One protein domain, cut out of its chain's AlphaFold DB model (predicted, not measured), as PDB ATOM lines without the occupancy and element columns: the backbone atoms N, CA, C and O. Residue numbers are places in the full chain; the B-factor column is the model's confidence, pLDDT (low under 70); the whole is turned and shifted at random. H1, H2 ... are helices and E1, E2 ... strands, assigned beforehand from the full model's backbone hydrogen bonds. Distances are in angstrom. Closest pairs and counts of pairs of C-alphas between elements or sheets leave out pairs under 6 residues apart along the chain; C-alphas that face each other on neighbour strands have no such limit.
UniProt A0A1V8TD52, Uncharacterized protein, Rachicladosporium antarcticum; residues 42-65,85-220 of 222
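This is residues 42 to 65 and 85 to 220 of the 222 residues of an uncharacterized protein of Rachicladosporium antarcticum (UniProt A0A1V8TD52). A twisted wall of seven strands has two helices, H4 and H5, side by side over one face, both running along the strands. At one edge of the wall H6 packs on H5 and on the edge strand E7, while residues 103 to 108, of which 103 to 106 belong to H2, stick out. The printed part has 160 residues with six named helices and seven named strands, in the order E1 E2 E3 H1 H2 E4 H3 E5 H4 E6 H5 E7 H6. The sheet, E4 E2 E1 E3 E5 E6 E7, is mixed, and so is the class, helices and strands. The whole is compact, with a radius of gyration of the C-alphas of 15.8 A and spans of 46 by 37 by 26 A.

E1, residues 42 to 49, and E2, residues 55 to 60, form an antiparallel hairpin, with N 46 and O 58 2.8 A apart. E3, residues 86 to 92, is parallel to E1, with N 45 and O 88 at 2.8 A. H1, residues 93 to 96, is on the sheet, over none of its strands. H2, residues 101 to 106, is not on it. E4, residues 114 to 116, is an edge strand antiparallel to E2, with N 57 and O 115 at 2.8 A. E3, H1, H2 and E4 make a split strand-helix-strand unit, two strands of one sheet that are not neighbours, with helices between them along the chain; E2 and E1 stand between E3 and E4 in the sheet, and the crossover is right-handed. H3, residues 121 to 124, only grazes the sheet with residues 121 to 123. E5, residues 128 to 135, is parallel to E3, with N 87 and O 128 at 2.9 A. H4, residues 141 to 158, is the hub, touching three helices. Its residues 143 to 147 alone touch H1, on the opposite face; the closest C-alphas, of Met 93 and Leu 147, are 5.9 A apart. Its residues 157 to 158 alone touch H3, closest at the C-alphas of Ile 123 and Ile 158, 6.2 A. H4 lies over E3 at a height over the sheet of 7.7 A. E6, residues 166 to 173, is parallel to E5, with N 131 and O 168 at 2.8 A. H5, residues 176 to 188, lies over E6 at a height of 9.6 A, on the same face as H4, in two layers, helices on one face of a sheet. H4 and H5 touch at a shallow tilt of 18 degrees, the same way, closest at the C-alphas of Phe 155 and Ile 186, 7.2 A. E7, residues 194 to 198, is the other edge strand, parallel to E6, with N 169 and O 196 at 2.8 A. E5, H4, E6 and E6, H5, E7 are strand-helix-strand units, two parallel neighbours with a helix between, with right-handed crossovers. H6, residues 209 to 218, only grazes the sheet and touches H5, closest at the C-alphas of Ala 187 and Leu 215, 7.3 A. Every O i to N i+4 pair is within hydrogen-bond range in H4, H5 and H6, and 1 of 2 in H2; H1 and H3 are too short for one.

E1 begins at C-alpha 42, (8.900, -51.834, 19.881), and is 22.5 A long from first to last C-alpha. E5 measures 23.1 A, H4 25.6 A, E6 22.6 A and H5 18.1 A. H6 ends at C-alpha 218, (23.025, -37.353, 35.923).

The two C-alphas farthest apart, of Ala 65 and Ala 210, are 50.2 A apart. Residues 66 to 84 are not printed, and the gap from C-alpha 65 to C-alpha 85 is 21.9 A. Of the links that are printed whole, none is long. The model's pLDDT is under 70 at residues 61 to 65, 85, 98 to 113 and 201 to 220.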
ATOM      1  N   LYS A  42       8.010 -52.999  19.914       70.12
ATOM      2  CA  LYS A  42       8.900 -51.834  19.881       70.12
ATOM      3  C   LYS A  42       8.493 -50.951  18.718       70.12
ATOM      4  O   LYS A  42       8.526 -51.407  17.573       70.12
ATOM      5  N   ALA A  43       8.148 -49.701  19.000       77.00
ATOM      6  CA  ALA A  43       7.958 -48.712  17.951       77.00
ATOM      7  C   ALA A  43       9.321 -48.125  17.572       77.00
ATOM      8  O   ALA A  43      10.058 -47.640  18.432       77.00
ATOM      9  N   ILE A  44       9.672 -48.181  16.288       83.00
ATOM     10  CA  ILE A  44      10.863 -47.510  15.762       83.00
ATOM     11  C   ILE A  44      10.375 -46.279  15.019       83.00
ATOM     12  O   ILE A  44       9.740 -46.381  13.976       83.00
ATOM     13  N   CYS A  45      10.645 -45.105  15.566       85.88
ATOM     14  CA  CYS A  45      10.245 -43.843  14.981       85.88
ATOM     15  C   CYS A  45      11.461 -43.052  14.512       85.88
ATOM     16  O   CYS A  45      12.483 -42.988  15.183       85.88
ATOM     17  N   THR A  46      11.344 -42.423  13.349       88.25
ATOM     18  CA  THR A  46      12.360 -41.535  12.781       88.25
ATOM     19  C   THR A  46      11.819 -40.115  12.744       88.25
ATOM     20  O   THR A  46      10.693 -39.896  12.287       88.25
ATOM     21  N   VAL A  47      12.617 -39.152  13.197       88.25
ATOM     22  CA  VAL A  47      12.319 -37.727  13.053       88.25
ATOM     23  C   VAL A  47      12.687 -37.296  11.639       88.25
ATOM     24  O   VAL A  47      13.824 -37.451  11.199       88.25
ATOM     25  N   VAL A  48      11.708 -36.764  10.917       88.38
ATOM     26  CA  VAL A  48      11.849 -36.322   9.528       88.38
ATOM     27  C   VAL A  48      11.360 -34.889   9.377       88.38
ATOM     28  O   VAL A  48      10.514 -34.432  10.146       88.38
ATOM     29  N   LEU A  49      11.875 -34.189   8.370       84.56
ATOM     30  CA  LEU A  49      11.384 -32.872   7.980       84.56
ATOM     31  C   LEU A  49      10.374 -33.033   6.839       84.56
ATOM     32  O   LEU A  49      10.700 -33.615   5.799       84.56
ATOM     33  N   ASP A  50       9.147 -32.555   7.034       82.44
ATOM     34  CA  ASP A  50       8.135 -32.570   5.981       82.44
ATOM     35  C   ASP A  50       8.389 -31.478   4.923       82.44
ATOM     36  O   ASP A  50       9.313 -30.668   5.017       82.44
ATOM     37  N   THR A  51       7.573 -31.470   3.868       78.38
ATOM     38  CA  THR A  51       7.682 -30.494   2.771       78.38
ATOM     39  C   THR A  51       7.372 -29.059   3.195       78.38
ATOM     40  O   THR A  51       7.725 -28.133   2.472       78.38
ATOM     41  N   LYS A  52       6.742 -28.863   4.357       79.88
ATOM     42  CA  LYS A  52       6.437 -27.554   4.942       79.88
ATOM     43  C   LYS A  52       7.510 -27.102   5.938       79.88
ATOM     44  O   LYS A  52       7.361 -26.042   6.533       79.88
ATOM     45  N   GLY A  53       8.580 -27.880   6.120       79.00
ATOM     46  CA  GLY A  53       9.634 -27.580   7.087       79.00
ATOM     47  C   GLY A  53       9.270 -27.937   8.530       79.00
ATOM     48  O   GLY A  53       9.957 -27.507   9.454       79.00
ATOM     49  N   GLU A  54       8.219 -28.730   8.749       85.38
ATOM     50  CA  GLU A  54       7.821 -29.174  10.083       85.38
ATOM     51  C   GLU A  54       8.421 -30.537  10.428       85.38
ATOM     52  O   GLU A  54       8.465 -31.458   9.608       85.38
ATOM     53  N   PHE A  55       8.851 -30.689  11.682       85.50
ATOM     54  CA  PHE A  55       9.383 -31.956  12.179       85.50
ATOM     55  C   PHE A  55       8.244 -32.928  12.497       85.50
ATOM     56  O   PHE A  55       7.346 -32.646  13.299       85.50
ATOM     57  N   ARG A  56       8.296 -34.103  11.875       85.56
ATOM     58  CA  ARG A  56       7.323 -35.187  12.020       85.56
ATOM     59  C   ARG A  56       8.006 -36.450  12.524       85.56
ATOM     60  O   ARG A  56       9.188 -36.667  12.275       85.56
ATOM     61  N   LEU A  57       7.238 -37.305  13.186       84.94
ATOM     62  CA  LEU A  57       7.616 -38.686  13.464       84.94
ATOM     63  C   LEU A  57       7.024 -39.588  12.395       84.94
ATOM     64  O   LEU A  57       5.808 -39.622  12.195       84.94
ATOM     65  N   ARG A  58       7.895 -40.366  11.765       84.38
ATOM     66  CA  ARG A  58       7.522 -41.532  10.975       84.38
ATOM     67  C   ARG A  58       7.787 -42.766  11.824       84.38
ATOM     68  O   ARG A  58       8.949 -43.082  12.056       84.38
ATOM     69  N   CYS A  59       6.740 -43.432  12.294       78.06
ATOM     70  CA  CYS A  59       6.880 -44.659  13.074       78.06
ATOM     71  C   CYS A  59       6.693 -45.877  12.175       78.06
ATOM     72  O   CYS A  59       5.635 -46.065  11.575       78.06
ATOM     73  N   GLU A  60       7.731 -46.698  12.091       72.62
ATOM     74  CA  GLU A  60       7.657 -48.035  11.533       72.62
ATOM     75  C   GLU A  60       6.924 -48.901  12.547       72.62
ATOM     76  O   GLU A  60       7.404 -49.178  13.650       72.62
ATOM     77  N   GLN A  61       5.706 -49.285  12.190       62.03
ATOM     78  CA  GLN A  61       5.023 -50.334  12.913       62.03
ATOM     79  C   GLN A  61       5.563 -51.644  12.346       62.03
ATOM     80  O   GLN A  61       5.391 -51.912  11.158       62.03
ATOM     81  N   ASN A  62       6.230 -52.442  13.185       53.19
ATOM     82  CA  ASN A  62       6.532 -53.842  12.894       53.19
ATOM     83  C   ASN A  62       5.203 -54.600  12.800       53.19
ATOM     84  O   ASN A  62       4.822 -55.325  13.707       53.19
ATOM     85  N   GLN A  63       4.428 -54.373  11.749       54.81
ATOM     86  CA  GLN A  63       3.228 -55.143  11.499       54.81
ATOM     87  C   GLN A  63       3.673 -56.380  10.734       54.81
ATOM     88  O   GLN A  63       4.146 -56.283   9.602       54.81
ATOM     89  N   ARG A  64       3.538 -57.561  11.347       55.56
ATOM     90  CA  ARG A  64       3.554 -58.805  10.571       55.56
ATOM     91  C   ARG A  64       2.489 -58.680   9.480       55.56
ATOM     92  O   ARG A  64       1.400 -58.184   9.760       55.56
ATOM     93  N   ALA A  65       2.788 -59.145   8.266       53.38
ATOM     94  CA  ALA A  65       1.877 -59.086   7.118       53.38
ATOM     95  C   ALA A  65       0.449 -59.566   7.451       53.38
ATOM     96  O   ALA A  65      -0.514 -58.993   6.960       53.38
ATOM     97  N   GLN A  85       5.630 -50.092  25.161       68.81
ATOM     98  CA  GLN A  85       6.318 -49.869  26.438       68.81
ATOM     99  C   GLN A  85       7.756 -49.388  26.201       68.81
ATOM    100  O   GLN A  85       8.302 -48.619  26.985       68.81
ATOM    101  N   SER A  86       8.355 -49.795  25.078       77.56
ATOM    102  CA  SER A  86       9.633 -49.289  24.608       77.56
ATOM    103  C   SER A  86       9.529 -48.694  23.204       77.56
ATOM    104  O   SER A  86       9.195 -49.394  22.245       77.56
ATOM    105  N   SER A  87       9.896 -47.419  23.066       83.62
ATOM    106  CA  SER A  87      10.011 -46.753  21.766       83.62
ATOM    107  C   SER A  87      11.442 -46.298  21.487       83.62
ATOM    108  O   SER A  87      12.171 -45.839  22.368       83.62
ATOM    109  N   LYS A  88      11.862 -46.435  20.227       87.94
ATOM    110  CA  LYS A  88      13.144 -45.939  19.721       87.94
ATOM    111  C   LYS A  88      12.901 -44.737  18.828       87.94
ATOM    112  O   LYS A  88      12.103 -44.822  17.901       87.94
ATOM    113  N   ILE A  89      13.607 -43.644  19.077       90.25
ATOM    114  CA  ILE A  89      13.532 -42.421  18.281       90.25
ATOM    115  C   ILE A  89      14.884 -42.212  17.610       90.25
ATOM    116  O   ILE A  89      15.901 -42.108  18.287       90.25
ATOM    117  N   HIS A  90      14.892 -42.134  16.286       90.88
ATOM    118  CA  HIS A  90      16.072 -41.837  15.487       90.88
ATOM    119  C   HIS A  90      16.000 -40.400  14.971       90.88
ATOM    120  O   HIS A  90      15.084 -40.041  14.229       90.88
ATOM    121  N   ILE A  91      16.978 -39.586  15.354       91.44
ATOM    122  CA  ILE A  91      17.237 -38.255  14.811       91.44
ATOM    123  C   ILE A  91      18.512 -38.383  13.988       91.44
ATOM    124  O   ILE A  91      19.593 -38.531  14.545       91.44
ATOM    125  N   ASP A  92      18.386 -38.371  12.669       87.94
ATOM    126  CA  ASP A  92      19.517 -38.561  11.761       87.94
ATOM    127  C   ASP A  92      19.575 -37.383  10.791       87.94
ATOM    128  O   ASP A  92      18.589 -37.072  10.114       87.94
ATOM    129  N   MET A  93      20.730 -36.719  10.762       84.81
ATOM    130  CA  MET A  93      20.990 -35.543   9.941       84.81
ATOM    131  C   MET A  93      20.735 -35.801   8.446       84.81
ATOM    132  O   MET A  93      20.273 -34.899   7.741       84.81
ATOM    133  N   ASP A  94      20.940 -37.027   7.954       83.31
ATOM    134  CA  ASP A  94      20.675 -37.371   6.555       83.31
ATOM    135  C   ASP A  94      19.185 -37.293   6.193       83.31
ATOM    136  O   ASP A  94      18.848 -36.995   5.041       83.31
ATOM    137  N   ASN A  95      18.280 -37.461   7.163       81.50
ATOM    138  CA  ASN A  95      16.837 -37.321   6.941       81.50
ATOM    139  C   ASN A  95      16.395 -35.866   6.715       81.50
ATOM    140  O   ASN A  95      15.255 -35.630   6.307       81.50
ATOM    141  N   PHE A  96      17.280 -34.890   6.937       80.94
ATOM    142  CA  PHE A  96      17.007 -33.469   6.706       80.94
ATOM    143  C   PHE A  96      17.527 -32.962   5.358       80.94
ATOM    144  O   PHE A  96      17.312 -31.789   5.021       80.94
ATOM    145  N   ARG A  97      18.190 -33.821   4.568       74.81
ATOM    146  CA  ARG A  97      18.689 -33.461   3.239       74.81
ATOM    147  C   ARG A  97      17.530 -33.253   2.268       74.81
ATOM    148  O   ARG A  97      16.804 -34.179   1.911       74.81
ATOM    149  N   SER A  98      17.415 -32.031   1.764       59.56
ATOM    150  CA  SER A  98      16.518 -31.662   0.669       59.56
ATOM    151  C   SER A  98      17.129 -32.111  -0.669       59.56
ATOM    152  O   SER A  98      17.669 -31.296  -1.403       59.56
ATOM    153  N   SER A  99      17.145 -33.413  -0.965       50.28
ATOM    154  CA  SER A  99      17.646 -33.925  -2.255       50.28
ATOM    155  C   SER A  99      16.499 -34.470  -3.113       50.28
ATOM    156  O   SER A  99      15.694 -35.236  -2.583       50.28
ATOM    157  N   PRO A 100      16.440 -34.187  -4.428       47.66
ATOM    158  CA  PRO A 100      15.480 -34.820  -5.341       47.66
ATOM    159  C   PRO A 100      15.655 -36.352  -5.411       47.66
ATOM    160  O   PRO A 100      14.688 -37.085  -5.575       47.66
ATOM    161  N   LYS A 101      16.859 -36.888  -5.140       44.47
ATOM    162  CA  LYS A 101      17.086 -38.345  -4.998       44.47
ATOM    163  C   LYS A 101      16.509 -38.927  -3.698       44.47
ATOM    164  O   LYS A 101      16.408 -40.143  -3.550       44.47
ATOM    165  N   SER A 102      16.127 -38.077  -2.742       46.88
ATOM    166  CA  SER A 102      15.419 -38.516  -1.537       46.88
ATOM    167  C   SER A 102      13.967 -38.888  -1.835       46.88
ATOM    168  O   SER A 102      13.427 -39.722  -1.121       46.88
ATOM    169  N   GLU A 103      13.352 -38.376  -2.910       40.00
ATOM    170  CA  GLU A 103      11.997 -38.774  -3.326       40.00
ATOM    171  C   GLU A 103      11.939 -40.238  -3.765       40.00
ATOM    172  O   GLU A 103      11.031 -40.970  -3.378       40.00
ATOM    173  N   THR A 104      12.979 -40.721  -4.446       39.78
ATOM    174  CA  THR A 104      13.108 -42.134  -4.826       39.78
ATOM    175  C   THR A 104      13.340 -43.046  -3.613       39.78
ATOM    176  O   THR A 104      12.934 -44.207  -3.629       39.78
ATOM    177  N   ARG A 105      13.924 -42.528  -2.517       45.19
ATOM    178  CA  ARG A 105      14.025 -43.236  -1.224       45.19
ATOM    179  C   ARG A 105      12.728 -43.128  -0.400       45.19
ATOM    180  O   ARG A 105      12.378 -44.080   0.291       45.19
ATOM    181  N   ARG A 106      11.986 -42.015  -0.515       47.41
ATOM    182  CA  ARG A 106      10.652 -41.789   0.087       47.41
ATOM    183  C   ARG A 106       9.590 -42.728  -0.497       47.41
ATOM    184  O   ARG A 106       8.711 -43.165   0.238       47.41
ATOM    185  N   LEU A 107       9.722 -43.107  -1.771       41.59
ATOM    186  CA  LEU A 107       8.833 -44.048  -2.467       41.59
ATOM    187  C   LEU A 107       8.868 -45.489  -1.929       41.59
ATOM    188  O   LEU A 107       7.949 -46.250  -2.205       41.59
ATOM    189  N   ARG A 108       9.879 -45.882  -1.137       42.22
ATOM    190  CA  ARG A 108       9.918 -47.216  -0.505       42.22
ATOM    191  C   ARG A 108       9.222 -47.281   0.866       42.22
ATOM    192  O   ARG A 108       9.130 -48.369   1.420       42.22
ATOM    193  N   SER A 109       8.725 -46.166   1.420       45.44
ATOM    194  CA  SER A 109       8.121 -46.115   2.771       45.44
ATOM    195  C   SER A 109       6.755 -45.408   2.835       45.44
ATOM    196  O   SER A 109       6.370 -44.897   3.889       45.44
ATOM    197  N   THR A 110       6.038 -45.317   1.718       43.78
ATOM    198  CA  THR A 110       4.867 -44.444   1.493       43.78
ATOM    199  C   THR A 110       3.622 -44.750   2.335       43.78
ATOM    200  O   THR A 110       2.654 -44.001   2.262       43.78
ATOM    201  N   HIS A 111       3.631 -45.796   3.165       48.34
ATOM    202  CA  HIS A 111       2.462 -46.209   3.953       48.34
ATOM    203  C   HIS A 111       2.547 -45.916   5.457       48.34
ATOM    204  O   HIS A 111       1.575 -46.157   6.169       48.34
ATOM    205  N   ALA A 112       3.661 -45.375   5.964       56.56
ATOM    206  CA  ALA A 112       3.751 -45.010   7.378       56.56
ATOM    207  C   ALA A 112       3.143 -43.612   7.619       56.56
ATOM    208  O   ALA A 112       3.620 -42.638   7.028       56.56
ATOM    209  N   PRO A 113       2.118 -43.473   8.480       65.31
ATOM    210  CA  PRO A 113       1.529 -42.175   8.783       65.31
ATOM    211  C   PRO A 113       2.564 -41.239   9.423       65.31
ATOM    212  O   PRO A 113       3.320 -41.625  10.318       65.31
ATOM    213  N   LEU A 114       2.596 -39.990   8.950       73.69
ATOM    214  CA  LEU A 114       3.426 -38.930   9.520       73.69
ATOM    215  C   LEU A 114       2.662 -38.234  10.642       73.69
ATOM    216  O   LEU A 114       1.689 -37.516  10.405       73.69
ATOM    217  N   HIS A 115       3.138 -38.405  11.867       78.00
ATOM    218  CA  HIS A 115       2.553 -37.773  13.041       78.00
ATOM    219  C   HIS A 115       3.338 -36.521  13.423       78.00
ATOM    220  O   HIS A 115       4.554 -36.449  13.239       78.00
ATOM    221  N   ARG A 116       2.657 -35.507  13.966       80.75
ATOM    222  CA  ARG A 116       3.351 -34.366  14.580       80.75
ATOM    223  C   ARG A 116       4.205 -34.870  15.735       80.75
ATOM    224  O   ARG A 116       3.734 -35.676  16.529       80.75
ATOM    225  N   LEU A 117       5.440 -34.374  15.829       81.94
ATOM    226  CA  LEU A 117       6.368 -34.747  16.899       81.94
ATOM    227  C   LEU A 117       5.726 -34.540  18.281       81.94
ATOM    228  O   LEU A 117       5.741 -35.441  19.105       81.94
ATOM    229  N   GLN A 118       5.088 -33.384  18.473       79.81
ATOM    230  CA  GLN A 118       4.563 -32.911  19.760       79.81
ATOM    231  C   GLN A 118       3.318 -33.655  20.267       79.81
ATOM    232  O   GLN A 118       2.989 -33.539  21.443       79.81
ATOM    233  N   GLU A 119       2.619 -34.375  19.392       79.25
ATOM    234  CA  GLU A 119       1.321 -35.012  19.670       79.25
ATOM    235  C   GLU A 119       1.430 -36.547  19.620       79.25
ATOM    236  O   GLU A 119       0.428 -37.256  19.573       79.25
ATOM    237  N   ASN A 120       2.649 -37.091  19.554       79.19
ATOM    238  CA  ASN A 120       2.831 -38.509  19.285       79.19
ATOM    239  C   ASN A 120       2.713 -39.360  20.559       79.19
ATOM    240  O   ASN A 120       3.569 -39.295  21.443       79.19
ATOM    241  N   ALA A 121       1.695 -40.221  20.594       77.06
ATOM    242  CA  ALA A 121       1.443 -41.159  21.688       77.06
ATOM    243  C   ALA A 121       2.630 -42.100  21.981       77.06
ATOM    244  O   ALA A 121       2.873 -42.422  23.136       77.06
ATOM    245  N   GLN A 122       3.436 -42.478  20.977       79.00
ATOM    246  CA  GLN A 122       4.634 -43.315  21.179       79.00
ATOM    247  C   GLN A 122       5.734 -42.604  21.979       79.00
ATOM    248  O   GLN A 122       6.655 -43.258  22.453       79.00
ATOM    249  N   ILE A 123       5.677 -41.275  22.108       83.06
ATOM    250  CA  ILE A 123       6.568 -40.519  22.997       83.06
ATOM    251  C   ILE A 123       5.872 -40.242  24.325       83.06
ATOM    252  O   ILE A 123       6.459 -40.467  25.377       83.06
ATOM    253  N   LEU A 124       4.640 -39.733  24.274       84.44
ATOM    254  CA  LEU A 124       3.945 -39.204  25.451       84.44
ATOM    255  C   LEU A 124       3.534 -40.287  26.456       84.44
ATOM    256  O   LEU A 124       3.502 -40.016  27.655       84.44
ATOM    257  N   GLU A 125       3.254 -41.495  25.975       84.12
ATOM    258  CA  GLU A 125       2.769 -42.616  26.787       84.12
ATOM    259  C   GLU A 125       3.822 -43.736  26.946       84.12
ATOM    260  O   GLU A 125       3.544 -44.770  27.549       84.12
ATOM    261  N   ALA A 126       5.039 -43.564  26.413       84.50
ATOM    262  CA  ALA A 126       6.091 -44.574  26.526       84.50
ATOM    263  C   ALA A 126       6.685 -44.638  27.939       84.50
ATOM    264  O   ALA A 126       7.029 -43.616  28.531       84.50
ATOM    265  N   THR A 127       6.907 -45.858  28.441       86.75
ATOM    266  CA  THR A 127       7.578 -46.090  29.732       86.75
ATOM    267  C   THR A 127       9.099 -46.188  29.593       86.75
ATOM    268  O   THR A 127       9.839 -45.888  30.535       86.75
ATOM    269  N   SER A 128       9.586 -46.559  28.410       88.44
ATOM    270  CA  SER A 128      10.999 -46.617  28.056       88.44
ATOM    271  C   SER A 128      11.253 -45.968  26.701       88.44
ATOM    272  O   SER A 128      10.636 -46.328  25.696       88.44
ATOM    273  N   LEU A 129      12.196 -45.028  26.653       91.25
ATOM    274  CA  LEU A 129      12.618 -44.373  25.419       91.25
ATOM    275  C   LEU A 129      14.108 -44.547  25.181       91.25
ATOM    276  O   LEU A 129      14.924 -44.338  26.076       91.25
ATOM    277  N   ILE A 130      14.463 -44.870  23.938       91.06
ATOM    278  CA  ILE A 130      15.843 -44.815  23.465       91.06
ATOM    279  C   ILE A 130      15.928 -43.813  22.319       91.06
ATOM    280  O   ILE A 130      15.326 -44.020  21.268       91.06
ATOM    281  N   VAL A 131      16.691 -42.743  22.504       93.31
ATOM    282  CA  VAL A 131      16.916 -41.701  21.502       93.31
ATOM    283  C   VAL A 131      18.305 -41.881  20.902       93.31
ATOM    284  O   VAL A 131      19.304 -41.816  21.613       93.31
ATOM    285  N   TYR A 132      18.372 -42.087  19.592       92.56
ATOM    286  CA  TYR A 132      19.609 -42.116  18.820       92.56
ATOM    287  C   TYR A 132      19.732 -40.822  18.028       92.56
ATOM    288  O   TYR A 132      18.842 -40.494  17.246       92.56
ATOM    289  N   ILE A 133      20.838 -40.112  18.217       92.00
ATOM    290  CA  ILE A 133      21.152 -38.873  17.512       92.00
ATOM    291  C   ILE A 133      22.382 -39.141  16.651       92.00
ATOM    292  O   ILE A 133      23.467 -39.348  17.190       92.00
ATOM    293  N   ASP A 134      22.217 -39.158  15.330       89.06
ATOM    294  CA  ASP A 134      23.312 -39.313  14.372       89.06
ATOM    295  C   ASP A 134      23.520 -38.012  13.588       89.06
ATOM    296  O   ASP A 134      22.683 -37.571  12.800       89.06
ATOM    297  N   GLY A 135      24.662 -37.385  13.840       83.50
ATOM    298  CA  GLY A 135      25.161 -36.207  13.142       83.50
ATOM    299  C   GLY A 135      26.563 -36.439  12.590       83.50
ATOM    300  O   GLY A 135      27.366 -35.510  12.541       83.50
ATOM    301  N   ARG A 136      26.920 -37.685  12.245       82.06
ATOM    302  CA  ARG A 136      28.258 -38.002  11.709       82.06
ATOM    303  C   ARG A 136      28.447 -37.584  10.257       82.06
ATOM    304  O   ARG A 136      29.574 -37.559   9.765       82.06
ATOM    305  N   THR A 137      27.367 -37.285   9.556       77.81
ATOM    306  CA  THR A 137      27.410 -36.847   8.167       77.81
ATOM    307  C   THR A 137      27.903 -35.412   8.059       77.81
ATOM    308  O   THR A 137      27.526 -34.556   8.854       77.81
ATOM    309  N   THR A 138      28.718 -35.125   7.047       71.81
ATOM    310  CA  THR A 138      29.129 -33.751   6.751       71.81
ATOM    311  C   THR A 138      27.936 -32.946   6.235       71.81
ATOM    312  O   THR A 138      27.226 -33.368   5.317       71.81
ATOM    313  N   GLY A 139      27.715 -31.779   6.836       70.69
ATOM    314  CA  GLY A 139      26.641 -30.858   6.484       70.69
ATOM    315  C   GLY A 139      27.035 -29.416   6.801       70.69
ATOM    316  O   GLY A 139      27.814 -29.166   7.717       70.69
ATOM    317  N   GLY A 140      26.518 -28.463   6.023       80.38
ATOM    318  CA  GLY A 140      26.710 -27.035   6.296       80.38
ATOM    319  C   GLY A 140      25.913 -26.556   7.516       80.38
ATOM    320  O   GLY A 140      25.127 -27.314   8.089       80.38
ATOM    321  N   ASN A 141      26.061 -25.277   7.880       85.25
ATOM    322  CA  ASN A 141      25.406 -24.659   9.050       85.25
ATOM    323  C   ASN A 141      23.904 -24.954   9.136       85.25
ATOM    324  O   ASN A 141      23.414 -25.302  10.200       85.25
ATOM    325  N   VAL A 142      23.197 -24.925   8.004       86.38
ATOM    326  CA  VAL A 142      21.755 -25.211   7.946       86.38
ATOM    327  C   VAL A 142      21.419 -26.635   8.410       86.38
ATOM    328  O   VAL A 142      20.406 -26.846   9.066       86.38
ATOM    329  N   MET A 143      22.241 -27.639   8.081       85.69
ATOM    330  CA  MET A 143      22.005 -29.018   8.540       85.69
ATOM    331  C   MET A 143      22.284 -29.165  10.035       85.69
ATOM    332  O   MET A 143      21.548 -29.872  10.722       85.69
ATOM    333  N   ARG A 144      23.316 -28.471  10.532       85.19
ATOM    334  CA  ARG A 144      23.634 -28.408  11.963       85.19
ATOM    335  C   ARG A 144      22.487 -27.783  12.753       85.19
ATOM    336  O   ARG A 144      22.010 -28.381  13.710       85.19
ATOM    337  N   GLU A 145      21.976 -26.650  12.282       89.31
ATOM    338  CA  GLU A 145      20.824 -25.969  12.871       89.31
ATOM    339  C   GLU A 145      19.563 -26.842  12.832       89.31
ATOM    340  O   GLU A 145      18.876 -26.989  13.840       89.31
ATOM    341  N   ARG A 146      19.278 -27.509  11.705       90.12
ATOM    342  CA  ARG A 146      18.146 -28.446  11.614       90.12
ATOM    343  C   ARG A 146      18.271 -29.604  12.599       90.12
ATOM    344  O   ARG A 146      17.270 -29.962  13.215       90.12
ATOM    345  N   LEU A 147      19.467 -30.176  12.751       90.88
ATOM    346  CA  LEU A 147      19.718 -31.224  13.739       90.88
ATOM    347  C   LEU A 147      19.448 -30.704  15.153       90.88
ATOM    348  O   LEU A 147      18.705 -31.343  15.895       90.88
ATOM    349  N   TRP A 148      19.987 -29.535  15.497       91.56
ATOM    350  CA  TRP A 148      19.773 -28.907  16.796       91.56
ATOM    351  C   TRP A 148      18.287 -28.668  17.093       91.56
ATOM    352  O   TRP A 148      17.779 -29.124  18.116       91.56
ATOM    353  N   VAL A 149      17.547 -28.053  16.168       91.31
ATOM    354  CA  VAL A 149      16.107 -27.801  16.341       91.31
ATOM    355  C   VAL A 149      15.321 -29.114  16.457       91.31
ATOM    356  O   VAL A 149      14.363 -29.198  17.231       91.31
ATOM    357  N   ALA A 150      15.713 -30.162  15.723       91.25
ATOM    358  CA  ALA A 150      15.092 -31.480  15.834       91.25
ATOM    359  C   ALA A 150      15.300 -32.088  17.227       91.25
ATOM    360  O   ALA A 150      14.346 -32.591  17.827       91.25
ATOM    361  N   VAL A 151      16.530 -32.022  17.741       93.19
ATOM    362  CA  VAL A 151      16.893 -32.450  19.097       93.19
ATOM    363  C   VAL A 151      16.063 -31.684  20.118       93.19
ATOM    364  O   VAL A 151      15.340 -32.301  20.900       93.19
ATOM    365  N   GLU A 152      16.086 -30.356  20.059       93.00
ATOM    366  CA  GLU A 152      15.384 -29.494  21.003       93.00
ATOM    367  C   GLU A 152      13.879 -29.802  21.028       93.00
ATOM    368  O   GLU A 152      13.297 -30.064  22.084       93.00
ATOM    369  N   LYS A 153      13.228 -29.850  19.859       91.31
ATOM    370  CA  LYS A 153      11.796 -30.176  19.765       91.31
ATOM    371  C   LYS A 153      11.493 -31.592  20.269       91.31
ATOM    372  O   LYS A 153      10.435 -31.809  20.870       91.31
ATOM    373  N   THR A 154      12.399 -32.546  20.056       92.81
ATOM    374  CA  THR A 154      12.228 -33.928  20.526       92.81
ATOM    375  C   THR A 154      12.301 -33.983  22.047       92.81
ATOM    376  O   THR A 154      11.360 -34.455  22.678       92.81
ATOM    377  N   PHE A 155      13.343 -33.420  22.659       92.94
ATOM    378  CA  PHE A 155      13.501 -33.430  24.115       92.94
ATOM    379  C   PHE A 155      12.461 -32.566  24.842       92.94
ATOM    380  O   PHE A 155      12.014 -32.950  25.926       92.94
ATOM    381  N   ARG A 156      11.975 -31.480  24.221       91.31
ATOM    382  CA  ARG A 156      10.781 -30.737  24.676       91.31
ATOM    383  C   ARG A 156       9.529 -31.607  24.707       91.31
ATOM    384  O   ARG A 156       8.698 -31.436  25.591       91.31
ATOM    385  N   THR A 157       9.375 -32.505  23.740       90.62
ATOM    386  CA  THR A 157       8.235 -33.427  23.692       90.62
ATOM    387  C   THR A 157       8.392 -34.534  24.732       90.62
ATOM    388  O   THR A 157       7.457 -34.789  25.481       90.62
ATOM    389  N   ILE A 158       9.583 -35.130  24.843       91.94
ATOM    390  CA  ILE A 158       9.896 -36.156  25.853       91.94
ATOM    391  C   ILE A 158       9.665 -35.621  27.269       91.94
ATOM    392  O   ILE A 158       9.132 -36.329  28.112       91.94
ATOM    393  N   ALA A 159       9.994 -34.353  27.533       89.56
ATOM    394  CA  ALA A 159       9.762 -33.728  28.836       89.56
ATOM    395  C   ALA A 159       8.275 -33.642  29.237       89.56
ATOM    396  O   ALA A 159       7.977 -33.424  30.407       89.56
ATOM    397  N   LYS A 160       7.344 -33.807  28.288       89.69
ATOM    398  CA  LYS A 160       5.900 -33.868  28.553       89.69
ATOM    399  C   LYS A 160       5.402 -35.290  28.833       89.69
ATOM    400  O   LYS A 160       4.250 -35.434  29.232       89.69
ATOM    401  N   ALA A 161       6.221 -36.320  28.605       88.38
ATOM    402  CA  ALA A 161       5.840 -37.709  28.839       88.38
ATOM    403  C   ALA A 161       5.713 -37.974  30.346       88.38
ATOM    404  O   ALA A 161       6.667 -37.776  31.100       88.38
ATOM    405  N   GLN A 162       4.527 -38.400  30.783       86.00
ATOM    406  CA  GLN A 162       4.218 -38.590  32.208       86.00
ATOM    407  C   GLN A 162       4.597 -39.988  32.707       86.00
ATOM    408  O   GLN A 162       4.998 -40.142  33.856       86.00
ATOM    409  N   GLU A 163       4.541 -40.981  31.821       87.00
ATOM    410  CA  GLU A 163       4.753 -42.395  32.156       87.00
ATOM    411  C   GLU A 163       6.210 -42.852  31.989       87.00
ATOM    412  O   GLU A 163       6.542 -44.015  32.232       87.00
ATOM    413  N   LEU A 164       7.101 -41.948  31.569       89.00
ATOM    414  CA  LEU A 164       8.481 -42.277  31.239       89.00
ATOM    415  C   LEU A 164       9.271 -42.664  32.493       89.00
ATOM    416  O   LEU A 164       9.487 -41.847  33.384       89.00
ATOM    417  N   ARG A 165       9.763 -43.904  32.533       89.75
ATOM    418  CA  ARG A 165      10.579 -44.450  33.631       89.75
ATOM    419  C   ARG A 165      12.052 -44.553  33.277       89.75
ATOM    420  O   ARG A 165      12.903 -44.387  34.146       89.75
ATOM    421  N   THR A 166      12.356 -44.809  32.006       90.25
ATOM    422  CA  THR A 166      13.734 -44.927  31.516       90.25
ATOM    423  C   THR A 166      13.924 -44.140  30.228       90.25
ATOM    424  O   THR A 166      13.150 -44.279  29.283       90.25
ATOM    425  N   LEU A 167      14.977 -43.331  30.181       92.50
ATOM    426  CA  LEU A 167      15.414 -42.597  29.004       92.50
ATOM    427  C   LEU A 167      16.876 -42.936  28.737       92.50
ATOM    428  O   LEU A 167      17.741 -42.666  29.562       92.50
ATOM    429  N   LYS A 168      17.165 -43.501  27.571       92.06
ATOM    430  CA  LYS A 168      18.531 -43.715  27.100       92.06
ATOM    431  C   LYS A 168      18.800 -42.830  25.897       92.06
ATOM    432  O   LYS A 168      18.052 -42.873  24.926       92.06
ATOM    433  N   VAL A 169      19.879 -42.063  25.931       91.81
ATOM    434  CA  VAL A 169      20.310 -41.202  24.832       91.81
ATOM    435  C   VAL A 169      21.661 -41.678  24.312       91.81
ATOM    436  O   VAL A 169      22.617 -41.847  25.066       91.81
ATOM    437  N   CYS A 170      21.737 -41.895  23.007       90.19
ATOM    438  CA  CYS A 170      22.940 -42.283  22.287       90.19
ATOM    439  C   CYS A 170      23.276 -41.166  21.298       90.19
ATOM    440  O   CYS A 170      22.533 -40.957  20.338       90.19
ATOM    441  N   ILE A 171      24.372 -40.445  21.529       90.12
ATOM    442  CA  ILE A 171      24.772 -39.282  20.728       90.12
ATOM    443  C   ILE A 171      25.980 -39.665  19.888       90.12
ATOM    444  O   ILE A 171      27.004 -40.016  20.445       90.12
ATOM    445  N   ALA A 172      25.888 -39.584  18.566       87.56
ATOM    446  CA  ALA A 172      27.010 -39.786  17.659       87.56
ATOM    447  C   ALA A 172      27.101 -38.587  16.708       87.56
ATOM    448  O   ALA A 172      26.477 -38.577  15.651       87.56
ATOM    449  N   VAL A 173      27.876 -37.560  17.065       84.06
ATOM    450  CA  VAL A 173      27.963 -36.300  16.297       84.06
ATOM    451  C   VAL A 173      29.422 -35.897  16.117       84.06
ATOM    452  O   VAL A 173      30.173 -35.878  17.078       84.06
ATOM    453  N   ARG A 174      29.862 -35.603  14.886       79.50
ATOM    454  CA  ARG A 174      31.280 -35.263  14.624       79.50
ATOM    455  C   ARG A 174      31.717 -33.903  15.175       79.50
ATOM    456  O   ARG A 174      32.910 -33.668  15.284       79.50
ATOM    457  N   ASP A 175      30.765 -33.015  15.418       80.44
ATOM    458  CA  ASP A 175      30.988 -31.641  15.857       80.44
ATOM    459  C   ASP A 175      30.869 -31.560  17.387       80.44
ATOM    460  O   ASP A 175      29.771 -31.726  17.930       80.44
ATOM    461  N   ASP A 176      31.995 -31.318  18.063       79.00
ATOM    462  CA  ASP A 176      32.078 -31.246  19.527       79.00
ATOM    463  C   ASP A 176      31.186 -30.135  20.100       79.00
ATOM    464  O   ASP A 176      30.552 -30.325  21.136       79.00
ATOM    465  N   PHE A 177      31.054 -29.004  19.398       80.62
ATOM    466  CA  PHE A 177      30.210 -27.897  19.847       80.62
ATOM    467  C   PHE A 177      28.731 -28.295  19.851       80.62
ATOM    468  O   PHE A 177      28.029 -28.067  20.838       80.62
ATOM    469  N   ILE A 178      28.264 -28.950  18.781       83.25
ATOM    470  CA  ILE A 178      26.892 -29.477  18.731       83.25
ATOM    471  C   ILE A 178      26.700 -30.544  19.811       83.25
ATOM    472  O   ILE A 178      25.666 -30.568  20.474       83.25
ATOM    473  N   CYS A 179      27.676 -31.437  19.995       84.81
ATOM    474  CA  CYS A 179      27.603 -32.461  21.033       84.81
ATOM    475  C   CYS A 179      27.421 -31.827  22.424       84.81
ATOM    476  O   CYS A 179      26.531 -32.232  23.174       84.81
ATOM    477  N   ASP A 180      28.191 -30.785  22.738       82.06
ATOM    478  CA  ASP A 180      28.095 -30.046  23.996       82.06
ATOM    479  C   ASP A 180      26.756 -29.301  24.151       82.06
ATOM    480  O   ASP A 180      26.210 -29.221  25.254       82.06
ATOM    481  N   GLU A 181      26.192 -28.746  23.076       87.25
ATOM    482  CA  GLU A 181      24.842 -28.163  23.091       87.25
ATOM    483  C   GLU A 181      23.767 -29.213  23.391       87.25
ATOM    484  O   GLU A 181      22.926 -28.997  24.266       87.25
ATOM    485  N   ILE A 182      23.829 -30.379  22.739       88.44
ATOM    486  CA  ILE A 182      22.899 -31.494  22.972       88.44
ATOM    487  C   ILE A 182      22.980 -31.955  24.429       88.44
ATOM    488  O   ILE A 182      21.953 -32.097  25.098       88.44
ATOM    489  N   CYS A 183      24.189 -32.163  24.947       86.06
ATOM    490  CA  CYS A 183      24.400 -32.572  26.333       86.06
ATOM    491  C   CYS A 183      23.846 -31.540  27.327       86.06
ATOM    492  O   CYS A 183      23.196 -31.922  28.303       86.06
ATOM    493  N   ARG A 184      24.055 -30.239  27.072       86.00
ATOM    494  CA  ARG A 184      23.505 -29.155  27.904       86.00
ATOM    495  C   ARG A 184      21.983 -29.135  27.897       86.00
ATOM    496  O   ARG A 184      21.389 -29.019  28.967       86.00
ATOM    497  N   GLU A 185      21.363 -29.293  26.733       87.69
ATOM    498  CA  GLU A 185      19.904 -29.360  26.610       87.69
ATOM    499  C   GLU A 185      19.327 -30.522  27.421       87.69
ATOM    500  O   GLU A 185      18.386 -30.336  28.191       87.69
ATOM    501  N   ILE A 186      19.925 -31.713  27.321       87.50
ATOM    502  CA  ILE A 186      19.474 -32.894  28.070       87.50
ATOM    503  C   ILE A 186      19.631 -32.672  29.580       87.50
ATOM    504  O   ILE A 186      18.706 -32.952  30.346       87.50
ATOM    505  N   ALA A 187      20.776 -32.138  30.017       84.31
ATOM    506  CA  ALA A 187      21.047 -31.877  31.429       84.31
ATOM    507  C   ALA A 187      20.100 -30.817  32.025       84.31
ATOM    508  O   ALA A 187      19.651 -30.954  33.166       84.31
ATOM    509  N   ALA A 188      19.745 -29.784  31.254       83.81
ATOM    510  CA  ALA A 188      18.860 -28.709  31.700       83.81
ATOM    511  C   ALA A 188      17.422 -29.179  31.991       83.81
ATOM    512  O   ALA A 188      16.722 -28.569  32.799       83.81
ATOM    513  N   ARG A 189      16.974 -30.274  31.363       82.44
ATOM    514  CA  ARG A 189      15.575 -30.737  31.397       82.44
ATOM    515  C   ARG A 189      15.158 -31.437  32.688       82.44
ATOM    516  O   ARG A 189      13.957 -31.544  32.921       82.44
ATOM    517  N   ARG A 190      16.109 -31.884  33.520       77.62
ATOM    518  CA  ARG A 190      15.856 -32.536  34.824       77.62
ATOM    519  C   ARG A 190      14.736 -33.589  34.764       77.62
ATOM    520  O   ARG A 190      13.712 -33.468  35.436       77.62
ATOM    521  N   TYR A 191      14.918 -34.607  33.926       83.25
ATOM    522  CA  TYR A 191      13.954 -35.700  33.807       83.25
ATOM    523  C   TYR A 191      13.743 -36.402  35.156       83.25
ATOM    524  O   TYR A 191      14.702 -36.687  35.864       83.25
ATOM    525  N   LYS A 192      12.483 -36.712  35.491       82.69
ATOM    526  CA  LYS A 192      12.117 -37.481  36.699       82.69
ATOM    527  C   LYS A 192      12.407 -38.983  36.577       82.69
ATOM    528  O   LYS A 192      12.125 -39.742  37.495       82.69
ATOM    529  N   CYS A 193      12.882 -39.411  35.416       84.38
ATOM    530  CA  CYS A 193      13.100 -40.803  35.064       84.38
ATOM    531  C   CYS A 193      14.589 -41.147  35.117       84.38
ATOM    532  O   CYS A 193      15.440 -40.253  35.104       84.38
ATOM    533  N   LYS A 194      14.916 -42.443  35.107       87.00
ATOM    534  CA  LYS A 194      16.309 -42.879  34.991       87.00
ATOM    535  C   LYS A 194      16.839 -42.488  33.609       87.00
ATOM    536  O   LYS A 194      16.403 -43.056  32.607       87.00
ATOM    537  N   CYS A 195      17.765 -41.532  33.565       87.62
ATOM    538  CA  CYS A 195      18.345 -41.009  32.332       87.62
ATOM    539  C   CYS A 195      19.793 -41.487  32.157       87.62
ATOM    540  O   CYS A 195      20.654 -41.204  32.985       87.62
ATOM    541  N   GLU A 196      20.073 -42.192  31.065       88.50
ATOM    542  CA  GLU A 196      21.411 -42.645  30.691       88.50
ATOM    543  C   GLU A 196      21.839 -41.955  29.396       88.50
ATOM    544  O   GLU A 196      21.158 -42.067  28.378       88.50
ATOM    545  N   VAL A 197      22.986 -41.277  29.404       86.81
ATOM    546  CA  VAL A 197      23.553 -40.638  28.208       86.81
ATOM    547  C   VAL A 197      24.847 -41.347  27.832       86.81
ATOM    548  O   VAL A 197      25.720 -41.559  28.670       86.81
ATOM    549  N   SER A 198      24.969 -41.714  26.560       86.62
ATOM    550  CA  SER A 198      26.135 -42.385  25.999       86.62
ATOM    551  C   SER A 198      26.655 -41.631  24.778       86.62
ATOM    552  O   SER A 198      25.892 -41.295  23.869       86.62
ATOM    553  N   VAL A 199      27.965 -41.379  24.776       78.81
ATOM    554  CA  VAL A 199      28.706 -40.705  23.703       78.81
ATOM    555  C   VAL A 199      29.891 -41.607  23.315       78.81
ATOM    556  O   VAL A 199      30.590 -42.084  24.212       78.81
ATOM    557  N   PRO A 200      30.121 -41.908  22.022       70.50
ATOM    558  CA  PRO A 200      31.235 -42.722  21.561       70.50
ATOM    559  C   PRO A 200      32.593 -42.180  22.036       70.50
ATOM    560  O   PRO A 200      32.816 -40.970  21.971       70.50
ATOM    561  N   PRO A 201      33.549 -43.056  22.409       55.97
ATOM    562  CA  PRO A 201      34.856 -42.656  22.938       55.97
ATOM    563  C   PRO A 201      35.656 -41.704  22.043       55.97
ATOM    564  O   PRO A 201      36.384 -40.850  22.539       55.97
ATOM    565  N   SER A 202      35.490 -41.810  20.722       55.84
ATOM    566  CA  SER A 202      36.170 -40.962  19.737       55.84
ATOM    567  C   SER A 202      35.774 -39.479  19.795       55.84
ATOM    568  O   SER A 202      36.426 -38.672  19.150       55.84
ATOM    569  N   GLN A 203      34.707 -39.126  20.520       52.94
ATOM    570  CA  GLN A 203      34.183 -37.756  20.675       52.94
ATOM    571  C   GLN A 203      34.424 -37.196  22.091       52.94
ATOM    572  O   GLN A 203      33.985 -36.104  22.425       52.94
ATOM    573  N   ILE A 204      35.132 -37.940  22.950       53.34
ATOM    574  CA  ILE A 204      35.399 -37.548  24.345       53.34
ATOM    575  C   ILE A 204      36.651 -36.653  24.452       53.34
ATOM    576  O   ILE A 204      36.817 -35.947  25.442       53.34
ATOM    577  N   GLN A 205      37.519 -36.626  23.432       46.59
ATOM    578  CA  GLN A 205      38.809 -35.915  23.480       46.59
ATOM    579  C   GLN A 205      38.709 -34.375  23.526       46.59
ATOM    580  O   GLN A 205      39.694 -33.742  23.899       46.59
ATOM    581  N   GLY A 206      37.549 -33.780  23.220       45.53
ATOM    582  CA  GLY A 206      37.303 -32.330  23.305       45.53
ATOM    583  C   GLY A 206      36.305 -31.897  24.388       45.53
ATOM    584  O   GLY A 206      36.218 -30.710  24.698       45.53
ATOM    585  N   SER A 207      35.568 -32.832  25.000       49.53
ATOM    586  CA  SER A 207      34.517 -32.494  25.967       49.53
ATOM    587  C   SER A 207      35.120 -32.220  27.348       49.53
ATOM    588  O   SER A 207      35.929 -32.988  27.876       49.53
ATOM    589  N   THR A 208      34.759 -31.086  27.952       53.59
ATOM    590  CA  THR A 208      35.366 -30.653  29.219       53.59
ATOM    591  C   THR A 208      35.103 -31.663  30.342       53.59
ATOM    592  O   THR A 208      33.988 -32.134  30.557       53.59
ATOM    593  N   ARG A 209      36.136 -31.960  31.140       47.97
ATOM    594  CA  ARG A 209      36.095 -32.900  32.284       47.97
ATOM    595  C   ARG A 209      34.958 -32.602  33.282       47.97
ATOM    596  O   ARG A 209      34.443 -33.516  33.923       47.97
ATOM    597  N   ALA A 210      34.527 -31.341  33.374       46.59
ATOM    598  CA  ALA A 210      33.375 -30.895  34.160       46.59
ATOM    599  C   ALA A 210      32.016 -31.348  33.580       46.59
ATOM    600  O   ALA A 210      31.107 -31.661  34.349       46.59
ATOM    601  N   MET A 211      31.878 -31.450  32.253       52.62
ATOM    602  CA  MET A 211      30.680 -31.980  31.588       52.62
ATOM    603  C   MET A 211      30.552 -33.488  31.750       52.62
ATOM    604  O   MET A 211      29.468 -33.961  32.077       52.62
ATOM    605  N   LEU A 212      31.650 -34.239  31.620       51.09
ATOM    606  CA  LEU A 212      31.652 -35.672  31.933       51.09
ATOM    607  C   LEU A 212      31.281 -35.915  33.397       51.09
ATOM    608  O   LEU A 212      30.543 -36.847  33.681       51.09
ATOM    609  N   HIS A 213      31.701 -35.041  34.317       44.38
ATOM    610  CA  HIS A 213      31.264 -35.082  35.715       44.38
ATOM    611  C   HIS A 213      29.792 -34.682  35.916       44.38
ATOM    612  O   HIS A 213      29.126 -35.265  36.767       44.38
ATOM    613  N   SER A 214      29.260 -33.720  35.154       41.91
ATOM    614  CA  SER A 214      27.838 -33.341  35.192       41.91
ATOM    615  C   SER A 214      26.936 -34.429  34.606       41.91
ATOM    616  O   SER A 214      25.862 -34.686  35.144       41.91
ATOM    617  N   LEU A 215      27.369 -35.086  33.529       43.03
ATOM    618  CA  LEU A 215      26.686 -36.230  32.933       43.03
ATOM    619  C   LEU A 215      26.831 -37.461  33.828       43.03
ATOM    620  O   LEU A 215      25.832 -38.102  34.100       43.03
ATOM    621  N   ALA A 216      28.011 -37.733  34.395       41.38
ATOM    622  CA  ALA A 216      28.211 -38.809  35.373       41.38
ATOM    623  C   ALA A 216      27.401 -38.600  36.668       41.38
ATOM    624  O   ALA A 216      27.001 -39.568  37.308       41.38
ATOM    625  N   ARG A 217      27.109 -37.346  37.041       36.88
ATOM    626  CA  ARG A 217      26.168 -37.022  38.126       36.88
ATOM    627  C   ARG A 217      24.701 -37.186  37.720       36.88
ATOM    628  O   ARG A 217      23.898 -37.535  38.572       36.88
ATOM    629  N   ALA A 218      24.349 -36.995  36.448       36.97
ATOM    630  CA  ALA A 218      23.025 -37.353  35.923       36.97
ATOM    631  C   ALA A 218      22.859 -38.877  35.708       36.97
ATOM    632  O   ALA A 218      21.743 -39.380  35.764       36.97
ATOM    633  N   VAL A 219      23.968 -39.608  35.520       39.44
ATOM    634  CA  VAL A 219      24.054 -41.079  35.376       39.44
ATOM    635  C   VAL A 219      23.704 -41.820  36.676       39.44
ATOM    636  O   VAL A 219      23.429 -43.017  36.639       39.44
ATOM    637  N   ILE A 220      23.650 -41.129  37.820       34.44
ATOM    638  CA  ILE A 220      23.207 -41.693  39.100       34.44
ATOM    639  C   ILE A 220      22.312 -40.670  39.804       34.44
ATOM    640  O   ILE A 220      22.750 -39.940  40.690       34.44
TER     641      ILE A 220